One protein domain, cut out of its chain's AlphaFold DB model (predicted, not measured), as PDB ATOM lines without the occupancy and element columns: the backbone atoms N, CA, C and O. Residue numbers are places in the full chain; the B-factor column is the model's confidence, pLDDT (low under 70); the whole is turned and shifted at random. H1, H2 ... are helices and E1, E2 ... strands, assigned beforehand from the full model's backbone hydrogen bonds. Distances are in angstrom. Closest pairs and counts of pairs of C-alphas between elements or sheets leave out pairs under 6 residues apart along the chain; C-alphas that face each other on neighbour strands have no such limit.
ATOM      1  N   SER A   2     291.615 330.609 372.494       81.25
ATOM      2  CA  SER A   2     292.665 329.740 371.941       81.25
ATOM      3  C   SER A   2     292.079 328.891 370.819       81.25
ATOM      4  O   SER A   2     290.969 328.383 370.944       81.25
ATOM      5  N   LYS A   3     292.794 328.755 369.702       87.88
ATOM      6  CA  LYS A   3     292.364 327.932 368.563       87.88
ATOM      7  C   LYS A   3     293.169 326.645 368.540       87.88
ATOM      8  O   LYS A   3     294.371 326.684 368.782       87.88
ATOM      9  N   LYS A   4     292.521 325.526 368.222       90.81
ATOM     10  CA  LYS A   4     293.183 324.227 368.094       90.81
ATOM     11  C   LYS A   4     292.737 323.521 366.824       90.81
ATOM     12  O   LYS A   4     291.594 323.669 366.392       90.81
ATOM     13  N   LYS A   5     293.652 322.789 366.194       92.69
ATOM     14  CA  LYS A   5     293.356 321.996 364.999       92.69
ATOM     15  C   LYS A   5     292.906 320.606 365.442       92.69
ATOM     16  O   LYS A   5     293.600 319.958 366.216       92.69
ATOM     17  N   CYS A   6     291.748 320.149 364.973       94.12
ATOM     18  CA  CYS A   6     291.316 318.776 365.219       94.12
ATOM     19  C   CYS A   6     292.227 317.800 364.460       94.12
ATOM     20  O   CYS A   6     292.373 317.924 363.245       94.12
ATOM     21  N   LEU A   7     292.792 316.809 365.153       93.69
ATOM     22  CA  LEU A   7     293.670 315.803 364.542       93.69
ATOM     23  C   LEU A   7     292.937 314.848 363.586       93.69
ATOM     24  O   LEU A   7     293.575 314.220 362.751       93.69
ATOM     25  N   CYS A   8     291.608 314.736 363.693       94.19
ATOM     26  CA  CYS A   8     290.814 313.871 362.820       94.19
ATOM     27  C   CYS A   8     290.360 314.569 361.533       94.19
ATOM     28  O   CYS A   8     290.629 314.078 360.445       94.19
ATOM     29  N   CYS A   9     289.630 315.684 361.650       95.12
ATOM     30  CA  CYS A   9     288.990 316.340 360.503       95.12
ATOM     31  C   CYS A   9     289.683 317.636 360.067       95.12
ATOM     32  O   CYS A   9     289.149 318.363 359.231       95.12
ATOM     33  N   GLU A  10     290.814 317.978 360.690       94.75
ATOM     34  CA  GLU A  10     291.641 319.153 360.387       94.75
ATOM     35  C   GLU A  10     290.972 320.524 360.547       94.75
ATOM     36  O   GLU A  10     291.599 321.564 360.331       94.75
ATOM     37  N   SER A  11     289.716 320.549 360.989       94.50
ATOM     38  CA  SER A  11     288.985 321.779 361.251       94.50
ATOM     39  C   SER A  11     289.618 322.530 362.419       94.50
ATOM     40  O   SER A  11     290.006 321.940 363.431       94.50
ATOM     41  N   THR A  12     289.694 323.852 362.291       94.00
ATOM     42  CA  THR A  12     290.095 324.720 363.399       94.00
ATOM     43  C   THR A  12     288.892 324.942 364.303       94.00
ATOM     44  O   THR A  12     287.865 325.464 363.867       94.00
ATOM     45  N   VAL A  13     289.015 324.541 365.564       91.56
ATOM     46  CA  VAL A  13     288.016 324.784 366.602       91.56
ATOM     47  C   VAL A  13     288.492 325.904 367.516       91.56
ATOM     48  O   VAL A  13     289.674 326.008 367.846       91.56
ATOM     49  N   GLU A  14     287.569 326.770 367.913       90.81
ATOM     50  CA  GLU A  14     287.819 327.769 368.946       90.81
ATOM     51  C   GLU A  14     287.539 327.108 370.288       90.81
ATOM     52  O   GLU A  14     286.399 326.734 370.546       90.81
ATOM     53  N   LEU A  15     288.569 326.914 371.108       84.69
ATOM     54  CA  LEU A  15     288.415 326.338 372.435       84.69
ATOM     55  C   LEU A  15     287.763 327.374 373.354       84.69
ATOM     56  O   LEU A  15     288.243 328.504 373.489       84.69
ATOM     57  N   GLN A  16     286.665 326.957 373.971       85.44
ATOM     58  CA  GLN A  16     285.995 327.646 375.067       85.44
ATOM     59  C   GLN A  16     286.121 326.785 376.324       85.44
ATOM     60  O   GLN A  16     286.444 325.598 376.232       85.44
ATOM     61  N   LYS A  23     283.427 320.087 367.633       93.19
ATOM     62  CA  LYS A  23     282.031 320.325 367.223       93.19
ATOM     63  C   LYS A  23     281.657 319.791 365.828       93.19
ATOM     64  O   LYS A  23     280.481 319.784 365.490       93.19
ATOM     65  N   TYR A  24     282.640 319.390 365.014       94.38
ATOM     66  CA  TYR A  24     282.420 318.894 363.650       94.38
ATOM     67  C   TYR A  24     282.464 317.365 363.530       94.38
ATOM     68  O   TYR A  24     281.736 316.814 362.713       94.38
ATOM     69  N   CYS A  25     283.307 316.675 364.309       95.19
ATOM     70  CA  CYS A  25     283.465 315.214 364.218       95.19
ATOM     71  C   CYS A  25     283.284 314.462 365.545       95.19
ATOM     72  O   CYS A  25     283.334 313.237 365.553       95.19
ATOM     73  N   GLY A  26     283.097 315.166 366.665       94.31
ATOM     74  CA  GLY A  26     282.858 314.574 367.984       94.31
ATOM     75  C   GLY A  26     284.091 313.995 368.687       94.31
ATOM     76  O   GLY A  26     283.975 313.564 369.827       94.31
ATOM     77  N   LEU A  27     285.268 313.992 368.055       95.44
ATOM     78  CA  LEU A  27     286.499 313.461 368.654       95.44
ATOM     79  C   LEU A  27     287.207 314.486 369.549       95.44
ATOM     80  O   LEU A  27     287.063 315.692 369.314       95.44
ATOM     81  N   PRO A  28     287.977 314.032 370.557       94.75
ATOM     82  CA  PRO A  28     288.647 314.926 371.488       94.75
ATOM     83  C   PRO A  28     289.637 315.848 370.767       94.75
ATOM     84  O   PRO A  28     290.348 315.441 369.846       94.75
ATOM     85  N   VAL A  29     289.665 317.113 371.183       95.19
ATOM     86  CA  VAL A  29     290.601 318.144 370.695       95.19
ATOM     87  C   VAL A  29     291.634 318.521 371.745       95.19
ATOM     88  O   VAL A  29     292.629 319.162 371.423       95.19
ATOM     89  N   ILE A  30     291.444 318.098 372.990       94.00
ATOM     90  CA  ILE A  30     292.409 318.232 374.076       94.00
ATOM     91  C   ILE A  30     292.847 316.829 374.475       94.00
ATOM     92  O   ILE A  30     291.998 315.960 374.678       94.00
ATOM     93  N   ASN A  31     294.159 316.609 374.548       94.94
ATOM     94  CA  ASN A  31     294.680 315.338 375.010       94.94
ATOM     95  C   ASN A  31     294.774 315.348 376.535       94.94
ATOM     96  O   ASN A  31     295.250 316.310 377.140       94.94
ATOM     97  N   SER A  32     294.316 314.273 377.158       95.44
ATOM     98  CA  SER A  32     294.340 314.112 378.607       95.44
ATOM     99  C   SER A  32     294.518 312.647 378.976       95.44
ATOM    100  O   SER A  32     294.372 311.751 378.143       95.44
ATOM    101  N   CYS A  33     294.883 312.375 380.224       96.62
ATOM    102  CA  CYS A  33     294.920 311.013 380.728       96.62
ATOM    103  C   CYS A  33     293.499 310.429 380.767       96.62
ATOM    104  O   CYS A  33     292.586 311.047 381.306       96.62
ATOM    105  N   SER A  34     293.317 309.213 380.241       95.12
ATOM    106  CA  SER A  34     292.012 308.530 380.269       95.12
ATOM    107  C   SER A  34     291.615 308.050 381.668       95.12
ATOM    108  O   SER A  34     290.470 307.654 381.879       95.12
ATOM    109  N   ASN A  35     292.553 308.035 382.616       95.69
ATOM    110  CA  ASN A  35     292.273 307.725 384.008       95.69
ATOM    111  C   ASN A  35     291.697 308.961 384.701       95.69
ATOM    112  O   ASN A  35     292.386 309.971 384.831       95.69
ATOM    113  N   TYR A  36     290.453 308.850 385.166       90.81
ATOM    114  CA  TYR A  36     289.724 309.935 385.821       90.81
ATOM    115  C   TYR A  36     290.387 310.427 387.117       90.81
ATOM    116  O   TYR A  36     290.299 311.610 387.424       90.81
ATOM    117  N   GLU A  37     291.079 309.558 387.860       95.00
ATOM    118  CA  GLU A  37     291.799 309.970 389.074       95.00
ATOM    119  C   GLU A  37     293.046 310.803 388.746       95.00
ATOM    120  O   GLU A  37     293.450 311.655 389.533       95.00
ATOM    121  N   CYS A  38     293.654 310.576 387.576       95.25
ATOM    122  CA  CYS A  38     294.810 311.337 387.114       95.25
ATOM    123  C   CYS A  38     294.380 312.618 386.389       95.25
ATOM    124  O   CYS A  38     294.829 313.703 386.752       95.25
ATOM    125  N   ALA A  39     293.549 312.476 385.350       91.94
ATOM    126  CA  ALA A  39     292.971 313.533 384.513       91.94
ATOM    127  C   ALA A  39     293.958 314.621 384.030       91.94
ATOM    128  O   ALA A  39     293.546 315.715 383.647       91.94
ATOM    129  N   GLN A  40     295.265 314.334 384.029       95.31
ATOM    130  CA  GLN A  40     296.292 315.293 383.634       95.31
ATOM    131  C   GLN A  40     296.158 315.644 382.156       95.31
ATOM    132  O   GLN A  40     295.906 314.769 381.325       95.31
ATOM    133  N   LEU A  41     296.363 316.920 381.833       94.50
ATOM    134  CA  LEU A  41     296.497 317.370 380.453       94.50
ATOM    135  C   LEU A  41     297.821 316.861 379.887       94.50
ATOM    136  O   LEU A  41     298.855 316.924 380.551       94.50
ATOM    137  N   LEU A  42     297.768 316.343 378.666       94.94
ATOM    138  CA  LEU A  42     298.906 315.741 377.986       94.94
ATOM    139  C   LEU A  42     299.188 316.484 376.678       94.94
ATOM    140  O   LEU A  42     298.305 317.136 376.119       94.94
ATOM    141  N   ASP A  43     300.415 316.352 376.179       93.69
ATOM    142  CA  ASP A  43     300.798 316.871 374.867       93.69
ATOM    143  C   ASP A  43     300.050 316.154 373.736       93.69
ATOM    144  O   ASP A  43     299.619 315.009 373.880       93.69
ATOM    145  N   ASP A  44     299.894 316.812 372.588       91.81
ATOM    146  CA  ASP A  44     299.092 316.298 371.466       91.81
ATOM    147  C   ASP A  44     299.659 315.016 370.832       91.81
ATOM    148  O   ASP A  44     298.933 314.320 370.127       91.81
ATOM    149  N   ASP A  45     300.925 314.685 371.082       92.75
ATOM    150  CA  ASP A  45     301.614 313.473 370.625       92.75
ATOM    151  C   ASP A  45     301.712 312.376 371.704       92.75
ATOM    152  O   ASP A  45     302.086 311.236 371.405       92.75
ATOM    153  N   ALA A  46     301.324 312.667 372.948       94.56
ATOM    154  CA  ALA A  46     301.397 311.718 374.048       94.56
ATOM    155  C   ALA A  46     300.353 310.600 373.896       94.56
ATOM    156  O   ALA A  46     299.150 310.804 374.074       94.56
ATOM    157  N   ALA A  47     300.809 309.377 373.610       95.69
ATOM    158  CA  ALA A  47     299.949 308.190 373.577       95.69
ATOM    159  C   ALA A  47     299.636 307.617 374.977       95.69
ATOM    160  O   ALA A  47     298.607 306.970 375.174       95.69
ATOM    161  N   TYR A  48     300.505 307.880 375.955       95.81
ATOM    162  CA  TYR A  48     300.364 307.449 377.347       95.81
ATOM    163  C   TYR A  48     300.680 308.603 378.294       95.81
ATOM    164  O   TYR A  48     301.453 309.500 377.966       95.81
ATOM    165  N   CYS A  49     300.083 308.564 379.480       96.00
ATOM    166  CA  CYS A  49     300.322 309.516 380.548       96.00
ATOM    167  C   CYS A  49     301.692 309.250 381.197       96.00
ATOM    168  O   CYS A  49     301.905 308.146 381.702       96.00
ATOM    169  N   PRO A  50     302.600 310.240 381.268       93.44
ATOM    170  CA  PRO A  50     303.906 310.064 381.899       93.44
ATOM    171  C   PRO A  50     303.826 309.956 383.432       93.44
ATOM    172  O   PRO A  50     304.806 309.578 384.064       93.44
ATOM    173  N   PHE A  51     302.676 310.278 384.034       94.56
ATOM    174  CA  PHE A  51     302.497 310.280 385.488       94.56
ATOM    175  C   PHE A  51     301.961 308.953 386.039       94.56
ATOM    176  O   PHE A  51     302.395 308.523 387.102       94.56
ATOM    177  N   CYS A  52     301.026 308.305 385.335       95.50
ATOM    178  CA  CYS A  52     300.400 307.057 385.795       95.50
ATOM    179  C   CYS A  52     300.516 305.886 384.807       95.50
ATOM    180  O   CYS A  52     300.157 304.766 385.155       95.50
ATOM    181  N   GLY A  53     301.001 306.116 383.583       93.75
ATOM    182  CA  GLY A  53     301.153 305.077 382.557       93.75
ATOM    183  C   GLY A  53     299.872 304.701 381.804       93.75
ATOM    184  O   GLY A  53     299.943 303.921 380.856       93.75
ATOM    185  N   ASP A  54     298.710 305.257 382.163       96.50
ATOM    186  CA  ASP A  54     297.458 305.003 381.441       96.50
ATOM    187  C   ASP A  54     297.438 305.641 380.049       96.50
ATOM    188  O   ASP A  54     298.137 306.615 379.767       96.50
ATOM    189  N   ARG A  55     296.593 305.106 379.161       96.25
ATOM    190  CA  ARG A  55     296.407 305.651 377.809       96.25
ATOM    191  C   ARG A  55     295.886 307.084 377.850       96.25
ATOM    192  O   ARG A  55     295.067 307.443 378.698       96.25
ATOM    193  N   SER A  56     296.293 307.884 376.878       96.88
ATOM    194  CA  SER A  56     295.713 309.206 376.654       96.88
ATOM    195  C   SER A  56     294.369 309.127 375.917       96.88
ATOM    196  O   SER A  56     294.086 308.138 375.231       96.88
ATOM    197  N   THR A  57     293.537 310.161 376.022       95.75
ATOM    198  CA  THR A  57     292.256 310.247 375.306       95.75
ATOM    199  C   THR A  57     292.466 310.217 373.797       95.75
ATOM    200  O   THR A  57     291.692 309.582 373.081       95.75
ATOM    201  N   PHE A  58     293.558 310.804 373.298       96.25
ATOM    202  CA  PHE A  58     293.914 310.722 371.883       96.25
ATOM    203  C   PHE A  58     294.320 309.308 371.468       96.25
ATOM    204  O   PHE A  58     294.000 308.892 370.353       96.25
ATOM    205  N   ASN A  59     294.989 308.541 372.332       95.81
ATOM    206  CA  ASN A  59     295.327 307.153 372.026       95.81
ATOM    207  C   ASN A  59     294.087 306.259 372.007       95.81
ATOM    208  O   ASN A  59     293.923 305.463 371.084       95.81
ATOM    209  N   VAL A  60     293.186 306.432 372.979       94.88
ATOM    210  CA  VAL A  60     291.897 305.722 373.024       94.88
ATOM    211  C   VAL A  60     291.047 306.052 371.794       94.88
ATOM    212  O   VAL A  60     290.428 305.159 371.221       94.88
ATOM    213  N   ALA A  61     291.072 307.306 371.342       94.00
ATOM    214  CA  ALA A  61     290.401 307.758 370.124       94.00
ATOM    215  C   ALA A  61     291.103 307.332 368.816       94.00
ATOM    216  O   ALA A  61     290.581 307.595 367.734       94.00
ATOM    217  N   GLY A  62     292.286 306.708 368.881       94.00
ATOM    218  CA  GLY A  62     293.061 306.298 367.706       94.00
ATOM    219  C   GLY A  62     293.722 307.448 366.933       94.00
ATOM    220  O   GLY A  62     294.157 307.244 365.800       94.00
ATOM    221  N   LEU A  63     293.812 308.639 367.531       93.44
ATOM    222  CA  LEU A  63     294.428 309.836 366.945       93.44
ATOM    223  C   LEU A  63     295.957 309.805 367.039       93.44
ATOM    224  O   LEU A  63     296.638 310.300 366.144       93.44
ATOM    225  N   VAL A  64     296.494 309.189 368.096       93.06
ATOM    226  CA  VAL A  64     297.936 308.985 368.291       93.06
ATOM    227  C   VAL A  64     298.254 307.514 368.523       93.06
ATOM    228  O   VAL A  64     297.523 306.789 369.204       93.06
ATOM    229  N   LYS A  65     299.375 307.063 367.960       90.12
ATOM    230  CA  LYS A  65     299.853 305.685 368.100       90.12
ATOM    231  C   LYS A  65     301.033 305.631 369.071       90.12
ATOM    232  O   LYS A  65     301.854 306.545 369.052       90.12
TER     233      LYS A  65
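Overview. This is residues 2 to 16 and 23 to 65 of the 77 residues of an uncharacterized protein of Turicibacter sanguinis (UniProt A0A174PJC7). With little regular structure, the domain is a small two-strand hairpin, E1 and E2, at one end of a body of winding loops that holds one short helix, H1. The 58 printed residues have the order E1, E2, H1, the sheet E1 - E2 being antiparallel. The class is mixed, with only 12 residues in named elements. The whole is compact, with a radius of gyration of the C-alphas of 11.2 A and spans of 31 by 23 by 16 A.

Arrangement. E1, residues 2 to 5, and E2, residues 12 to 15, form a hairpin, antiparallel at 144 degrees between directions. C-alphas 3 and 14 face each other at 4.6 A. N 13 and O 4, 2.8 A apart, are within hydrogen-bond range. H1, residues 57 to 60, is apart from E1. H1 is too short for an O i to N i+4 pair; its one O i to N i+3 pair is within range.

Along the chain. E1 begins at C-alpha 2 (292.665, 329.740, 371.941) and spans 10.4 A; E2 spans 9.3 A. H1 spans 5.1 A, ending at C-alpha 60 (291.897, 305.722, 373.024).

Size, cuts and confidence. The C-alphas of Tyr 24 and Phe 51, the two farthest apart, are 30.9 A apart. Residues 17 to 22 are not printed, and C-alphas 16 and 23 are 11.4 A apart across the cut. Residues 23 to 56 hold no named element. No printed residue is under 70 in pLDDT.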